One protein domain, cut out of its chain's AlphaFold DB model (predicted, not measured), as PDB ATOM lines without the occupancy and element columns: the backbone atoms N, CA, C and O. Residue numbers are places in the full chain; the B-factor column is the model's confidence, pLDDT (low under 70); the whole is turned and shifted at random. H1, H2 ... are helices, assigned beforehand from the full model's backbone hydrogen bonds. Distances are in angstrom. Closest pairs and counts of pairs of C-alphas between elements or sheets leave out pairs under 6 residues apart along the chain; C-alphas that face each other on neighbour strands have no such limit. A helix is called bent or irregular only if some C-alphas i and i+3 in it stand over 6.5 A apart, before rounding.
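AT A GLANCE: This is residues 34 to 87 of the 208 residues of the protein "Methyltransf_21 domain-containing protein" of Necator americanus (UniProt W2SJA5). A loose, flat helical hairpin: the long helix H1 runs along the longest axis, H2 folds back beside it at a steep tilt, and the short helix H3 turns across near the start of H1. Residues 38 to 43 stick out at that end, of which 42 to 43 belong to H1. The printed part has 54 residues with three named helices, H1, H2 and H3 in chain order, and no named strand; the class is all helix. The radius of gyration of the C-alphas is 12.6 A, and the spans are 35 by 28 by 14 A.

IN THESE COORDINATES: Find C-alpha 42 at (110.769, 129.317, 164.113); from there H1, residues 42 to 59, runs 25.7 A to C-alpha 59 at (95.528, 109.215, 168.766). It has a kink of 26 degrees near residue 53 and is irregular, with C-alphas 55 and 58 7.2 A apart. H2, residues 63 to 77, runs 19.8 A and is irregular, with C-alphas 68 and 71 7.6 A apart. H3, residues 81 to 86, ends at C-alpha 86, at (116.805, 119.533, 155.174); it is neither bent nor irregular, but only just: C-alphas 81 and 84 are 6.1 A apart.

HOW THE PARTS SIT: Begin with H1, which touches H2; their closest C-alphas, of Tyr 59 and Leu 66, are 5.1 A apart. The two form a hairpin, at a steep tilt of 41 degrees, opposite ways. H1 and H3 are close but not clearly touching, their closest C-alphas being those of Gln 44 and Phe 82 at 7.0 A, and they are only just about perpendicular at 73 degrees. H2 and H3 are only just apart, at 8.2 A between closest C-alphas. The O i to N i+4 pairs within hydrogen-bond range are 12 of 14 in H1, 9 of 11 in H2 and 0 of 2 in H3, where 2 of 3 O i to N i+3 pairs are within range.

THE WHOLE: Look at Arg 40 and Asn 64 for the C-alphas farthest apart, 34.8 A. The printed part has no cut, and the links H1 to H2 and H2 to H3 are tight. Mean pLDDT of the printed part is 86.8; residues 34 to 35 are under 70.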
ATOM      1  N   ASP A  34     113.289 129.153 178.421       62.56
ATOM      2  CA  ASP A  34     112.681 128.599 177.211       62.56
ATOM      3  C   ASP A  34     112.408 129.762 176.253       62.56
ATOM      4  O   ASP A  34     111.410 130.478 176.359       62.56
ATOM      5  N   THR A  35     113.351 130.000 175.347       69.25
ATOM      6  CA  THR A  35     113.246 131.044 174.326       69.25
ATOM      7  C   THR A  35     112.444 130.563 173.111       69.25
ATOM      8  O   THR A  35     112.211 131.338 172.177       69.25
ATOM      9  N   GLY A  36     111.936 129.324 173.150       75.31
ATOM     10  CA  GLY A  36     111.294 128.659 172.030       75.31
ATOM     11  C   GLY A  36     112.298 128.218 170.955       75.31
ATOM     12  O   GLY A  36     113.502 128.187 171.198       75.31
ATOM     13  N   PRO A  37     111.817 127.860 169.751       81.62
ATOM     14  CA  PRO A  37     112.702 127.486 168.652       81.62
ATOM     15  C   PRO A  37     113.562 128.679 168.222       81.62
ATOM     16  O   PRO A  37     113.116 129.831 168.290       81.62
ATOM     17  N   ASP A  38     114.757 128.388 167.702       80.62
ATOM     18  CA  ASP A  38     115.656 129.397 167.145       80.62
ATOM     19  C   ASP A  38     114.890 130.326 166.178       80.62
ATOM     20  O   ASP A  38     114.214 129.840 165.259       80.62
ATOM     21  N   PRO A  39     114.975 131.661 166.354       87.19
ATOM     22  CA  PRO A  39     114.242 132.619 165.533       87.19
ATOM     23  C   PRO A  39     114.417 132.427 164.021       87.19
ATOM     24  O   PRO A  39     113.495 132.738 163.269       87.19
ATOM     25  N   ARG A  40     115.562 131.893 163.574       86.25
ATOM     26  CA  ARG A  40     115.880 131.641 162.159       86.25
ATOM     27  C   ARG A  40     114.992 130.570 161.528       86.25
ATOM     28  O   ARG A  40     114.722 130.651 160.335       86.25
ATOM     29  N   VAL A  41     114.547 129.584 162.311       86.69
ATOM     30  CA  VAL A  41     113.756 128.428 161.838       86.69
ATOM     31  C   VAL A  41     112.392 128.313 162.522       86.69
ATOM     32  O   VAL A  41     111.659 127.347 162.313       86.69
ATOM     33  N   LYS A  42     112.014 129.306 163.333       89.62
ATOM     34  CA  LYS A  42     110.769 129.317 164.113       89.62
ATOM     35  C   LYS A  42     109.513 129.098 163.264       89.62
ATOM     36  O   LYS A  42     108.586 128.438 163.727       89.62
ATOM     37  N   GLY A  43     109.465 129.643 162.047       93.50
ATOM     38  CA  GLY A  43     108.339 129.443 161.126       93.50
ATOM     39  C   GLY A  43     108.201 127.978 160.714       93.50
ATOM     40  O   GLY A  43     107.176 127.358 160.978       93.50
ATOM     41  N   GLN A  44     109.279 127.414 160.170       92.44
ATOM     42  CA  GLN A  44     109.378 126.021 159.734       92.44
ATOM     43  C   GLN A  44     109.082 125.050 160.881       92.44
ATOM     44  O   GLN A  44     108.304 124.113 160.715       92.44
ATOM     45  N   PHE A  45     109.638 125.314 162.067       89.94
ATOM     46  CA  PHE A  45     109.358 124.532 163.268       89.94
ATOM     47  C   PHE A  45     107.864 124.530 163.607       89.94
ATOM     48  O   PHE A  45     107.283 123.470 163.831       89.94
ATOM     49  N   ASN A  46     107.219 125.701 163.627       93.12
ATOM     50  CA  ASN A  46     105.797 125.802 163.952       93.12
ATOM     51  C   ASN A  46     104.912 125.127 162.897       93.12
ATOM     52  O   ASN A  46     103.927 124.483 163.258       93.12
ATOM     53  N   ASP A  47     105.266 125.241 161.616       95.06
ATOM     54  CA  ASP A  47     104.542 124.593 160.521       95.06
ATOM     55  C   ASP A  47     104.659 123.066 160.599       95.06
ATOM     56  O   ASP A  47     103.645 122.364 160.518       95.06
ATOM     57  N   TRP A  48     105.869 122.546 160.837       93.12
ATOM     58  CA  TRP A  48     106.094 121.117 161.057       93.12
ATOM     59  C   TRP A  48     105.345 120.612 162.295       93.12
ATOM     60  O   TRP A  48     104.596 119.638 162.208       93.12
ATOM     61  N   LYS A  49     105.471 121.318 163.428       92.06
ATOM     62  CA  LYS A  49     104.793 120.987 164.690       92.06
ATOM     63  C   LYS A  49     103.287 120.908 164.496       92.06
ATOM     64  O   LYS A  49     102.671 119.905 164.848       92.06
ATOM     65  N   LYS A  50     102.696 121.933 163.879       96.12
ATOM     66  CA  LYS A  50     101.263 121.971 163.582       96.12
ATOM     67  C   LYS A  50     100.851 120.815 162.672       96.12
ATOM     68  O   LYS A  50      99.795 120.224 162.895       96.12
ATOM     69  N   CYS A  51     101.659 120.488 161.662       96.25
ATOM     70  CA  CYS A  51     101.399 119.359 160.775       96.25
ATOM     71  C   CYS A  51     101.367 118.032 161.543       96.25
ATOM     72  O   CYS A  51     100.400 117.279 161.409       96.25
ATOM     73  N   ILE A  52     102.380 117.761 162.372       93.19
ATOM     74  CA  ILE A  52     102.452 116.529 163.162       93.19
ATOM     75  C   ILE A  52     101.289 116.465 164.145       93.19
ATOM     76  O   ILE A  52     100.529 115.501 164.099       93.19
ATOM     77  N   GLU A  53     101.081 117.511 164.953       92.19
ATOM     78  CA  GLU A  53      99.996 117.584 165.942       92.19
ATOM     79  C   GLU A  53      98.626 117.326 165.305       92.19
ATOM     80  O   GLU A  53      97.814 116.599 165.870       92.19
ATOM     81  N   THR A  54      98.388 117.860 164.104       95.31
ATOM     82  CA  THR A  54      97.136 117.640 163.368       95.31
ATOM     83  C   THR A  54      96.994 116.194 162.893       95.31
ATOM     84  O   THR A  54      95.925 115.605 163.024       95.31
ATOM     85  N   ASN A  55      98.052 115.597 162.339       93.56
ATOM     86  CA  ASN A  55      97.974 114.242 161.787       93.56
ATOM     87  C   ASN A  55      97.932 113.154 162.866       93.56
ATOM     88  O   ASN A  55      97.389 112.077 162.621       93.56
ATOM     89  N   ILE A  56      98.462 113.426 164.060       91.31
ATOM     90  CA  ILE A  56      98.450 112.473 165.174       91.31
ATOM     91  C   ILE A  56      97.330 112.733 166.188       91.31
ATOM     92  O   ILE A  56      97.126 111.910 167.078       91.31
ATOM     93  N   SER A  57      96.572 113.834 166.071       92.25
ATOM     94  CA  SER A  57      95.550 114.207 167.064       92.25
ATOM     95  C   SER A  57      94.471 113.144 167.256       92.25
ATOM     96  O   SER A  57      93.875 113.055 168.327       92.25
ATOM     97  N   VAL A  58      94.229 112.317 166.234       92.19
ATOM     98  CA  VAL A  58      93.294 111.183 166.298       92.19
ATOM     99  C   VAL A  58      93.705 110.124 167.333       92.19
ATOM    100  O   VAL A  58      92.871 109.324 167.745       92.19
ATOM    101  N   TYR A  59      94.962 110.145 167.789       89.62
ATOM    102  CA  TYR A  59      95.528 109.215 168.766       89.62
ATOM    103  C   TYR A  59      95.786 109.839 170.146       89.62
ATOM    104  O   TYR A  59      96.455 109.218 170.965       89.62
ATOM    105  N   LYS A  60      95.268 111.042 170.436       83.69
ATOM    106  CA  LYS A  60      95.572 111.807 171.667       83.69
ATOM    107  C   LYS A  60      95.382 111.029 172.983       83.69
ATOM    108  O   LYS A  60      96.062 111.316 173.958       83.69
ATOM    109  N   GLU A  61      94.491 110.042 172.996       88.88
ATOM    110  CA  GLU A  61      94.174 109.185 174.154       88.88
ATOM    111  C   GLU A  61      94.534 107.703 173.894       88.88
ATOM    112  O   GLU A  61      94.126 106.809 174.629       88.88
ATOM    113  N   ASN A  62      95.253 107.408 172.807       84.94
ATOM    114  CA  ASN A  62      95.582 106.053 172.372       84.94
ATOM    115  C   ASN A  62      97.076 105.949 172.052       84.94
ATOM    116  O   ASN A  62      97.475 106.034 170.892       84.94
ATOM    117  N   ALA A  63      97.887 105.736 173.091       80.50
ATOM    118  CA  ALA A  63      99.340 105.628 172.973       80.50
ATOM    119  C   ALA A  63      99.775 104.527 171.988       80.50
ATOM    120  O   ALA A  63     100.610 104.774 171.124       80.50
ATOM    121  N   ASN A  64      99.149 103.345 172.038       78.19
ATOM    122  CA  ASN A  64      99.463 102.255 171.108       78.19
ATOM    123  C   ASN A  64      99.131 102.651 169.661       78.19
ATOM    124  O   ASN A  64      99.941 102.480 168.756       78.19
ATOM    125  N   GLY A  65      97.946 103.225 169.439       81.50
ATOM    126  CA  GLY A  65      97.532 103.709 168.124       81.50
ATOM    127  C   GLY A  65      98.447 104.808 167.590       81.50
ATOM    128  O   GLY A  65      98.778 104.782 166.406       81.50
ATOM    129  N   LEU A  66      98.886 105.724 168.457       85.12
ATOM    130  CA  LEU A  66      99.883 106.735 168.128       85.12
ATOM    131  C   LEU A  66     101.173 106.064 167.661       85.12
ATOM    132  O   LEU A  66     101.648 106.380 166.577       85.12
ATOM    133  N   TRP A  67     101.692 105.111 168.433       78.88
ATOM    134  CA  TRP A  67     102.960 104.447 168.148       78.88
ATOM    135  C   TRP A  67     102.964 103.735 166.791       78.88
ATOM    136  O   TRP A  67     103.786 104.038 165.929       78.88
ATOM    137  N   PHE A  68     101.957 102.899 166.527       79.81
ATOM    138  CA  PHE A  68     101.845 102.169 165.257       79.81
ATOM    139  C   PHE A  68     101.638 103.069 164.027       79.81
ATOM    140  O   PHE A  68     101.817 102.624 162.890       79.81
ATOM    141  N   ASN A  69     101.213 104.324 164.217       83.19
ATOM    142  CA  ASN A  69     100.843 105.219 163.120       83.19
ATOM    143  C   ASN A  69     101.640 106.529 163.075       83.19
ATOM    144  O   ASN A  69     101.419 107.318 162.153       83.19
ATOM    145  N   LEU A  70     102.579 106.759 163.996       84.94
ATOM    146  CA  LEU A  70     103.387 107.980 164.049       84.94
ATOM    147  C   LEU A  70     104.113 108.215 162.720       84.94
ATOM    148  O   LEU A  70     104.060 109.314 162.167       84.94
ATOM    149  N   TRP A  71     104.683 107.152 162.147       82.62
ATOM    150  CA  TRP A  71     105.373 107.190 160.858       82.62
ATOM    151  C   TRP A  71     104.491 107.726 159.718       82.62
ATOM    152  O   TRP A  71     104.989 108.419 158.832       82.62
ATOM    153  N   LYS A  72     103.172 107.470 159.739       87.00
ATOM    154  CA  LYS A  72     102.239 107.984 158.721       87.00
ATOM    155  C   LYS A  72     102.117 109.498 158.819       87.00
ATOM    156  O   LYS A  72     102.147 110.179 157.796       87.00
ATOM    157  N   GLY A  73     102.007 110.018 160.043       89.31
ATOM    158  CA  GLY A  73     101.991 111.457 160.304       89.31
ATOM    159  C   GLY A  73     103.292 112.119 159.856       89.31
ATOM    160  O   GLY A  73     103.255 113.102 159.118       89.31
ATOM    161  N   VAL A  74     104.434 111.522 160.208       87.56
ATOM    162  CA  VAL A  74     105.762 111.993 159.784       87.56
ATOM    163  C   VAL A  74     105.875 112.032 158.259       87.56
ATOM    164  O   VAL A  74     106.170 113.087 157.705       87.56
ATOM    165  N   LYS A  75     105.522 110.948 157.554       86.69
ATOM    166  CA  LYS A  75     105.566 110.879 156.079       86.69
ATOM    167  C   LYS A  75     104.674 111.906 155.381       86.69
ATOM    168  O   LYS A  75     104.975 112.327 154.264       86.69
ATOM    169  N   LEU A  76     103.562 112.308 155.997       91.44
ATOM    170  CA  LEU A  76     102.731 113.392 155.469       91.44
ATOM    171  C   LEU A  76     103.413 114.752 155.647       91.44
ATOM    172  O   LEU A  76     103.383 115.565 154.726       91.44
ATOM    173  N   CYS A  77     104.058 114.976 156.791       91.38
ATOM    174  CA  CYS A  77     104.730 116.234 157.106       91.38
ATOM    175  C   CYS A  77     106.096 116.396 156.425       91.38
ATOM    176  O   CYS A  77     106.500 117.524 156.162       91.38
ATOM    177  N   GLU A  78     106.757 115.308 156.025       88.81
ATOM    178  CA  GLU A  78     107.941 115.335 155.148       88.81
ATOM    179  C   GLU A  78     107.661 115.982 153.775       88.81
ATOM    180  O   GLU A  78     108.590 116.401 153.094       88.81
ATOM    181  N   LYS A  79     106.389 116.109 153.364       90.69
ATOM    182  CA  LYS A  79     105.996 116.768 152.103       90.69
ATOM    183  C   LYS A  79     105.932 118.294 152.194       90.69
ATOM    184  O   LYS A  79     105.621 118.942 151.194       90.69
ATOM    185  N   LEU A  80     106.148 118.877 153.376       92.44
ATOM    186  CA  LEU A  80     106.172 120.331 153.535       92.44
ATOM    187  C   LEU A  80     107.303 120.936 152.678       92.44
ATOM    188  O   LEU A  80     108.390 120.362 152.639       92.44
ATOM    189  N   PRO A  81     107.102 122.096 152.021       91.31
ATOM    190  CA  PRO A  81     108.056 122.612 151.033       91.31
ATOM    191  C   PRO A  81     109.490 122.776 151.550       91.31
ATOM    192  O   PRO A  81     110.431 122.449 150.838       91.31
ATOM    193  N   PHE A  82     109.656 123.229 152.797       89.44
ATOM    194  CA  PHE A  82     110.976 123.444 153.403       89.44
ATOM    195  C   PHE A  82     111.679 122.145 153.823       89.44
ATOM    196  O   PHE A  82     112.877 122.161 154.085       89.44
ATOM    197  N   MET A  83     110.968 121.016 153.910       88.06
ATOM    198  CA  MET A  83     111.578 119.734 154.291       88.06
ATOM    199  C   MET A  83     112.512 119.212 153.200       88.06
ATOM    200  O   MET A  83     113.471 118.510 153.508       88.06
ATOM    201  N   ALA A  84     112.276 119.598 151.941       83.12
ATOM    202  CA  ALA A  84     113.169 119.278 150.831       83.12
ATOM    203  C   ALA A  84     114.586 119.848 151.039       83.12
ATOM    204  O   ALA A  84     115.559 119.244 150.588       83.12
ATOM    205  N   ASP A  85     114.709 120.964 151.764       83.00
ATOM    206  CA  ASP A  85     115.990 121.628 152.020       83.00
ATOM    207  C   ASP A  85     116.801 120.951 153.139       83.00
ATOM    208  O   ASP A  85     118.018 121.122 153.199       83.00
ATOM    209  N   LEU A  86     116.158 120.162 154.013       78.69
ATOM    210  CA  LEU A  86     116.805 119.533 155.174       78.69
ATOM    211  C   LEU A  86     117.721 118.352 154.814       78.69
ATOM    212  O   LEU A  86     118.370 117.823 155.706       78.69
ATOM    213  N   GLN A  87     117.802 117.943 153.541       78.25
ATOM    214  CA  GLN A  87     118.678 116.858 153.062       78.25
ATOM    215  C   GLN A  87     118.717 115.643 154.009       78.25
ATOM    216  O   GLN A  87     119.787 115.190 154.416       78.25
TER     217      GLN A  87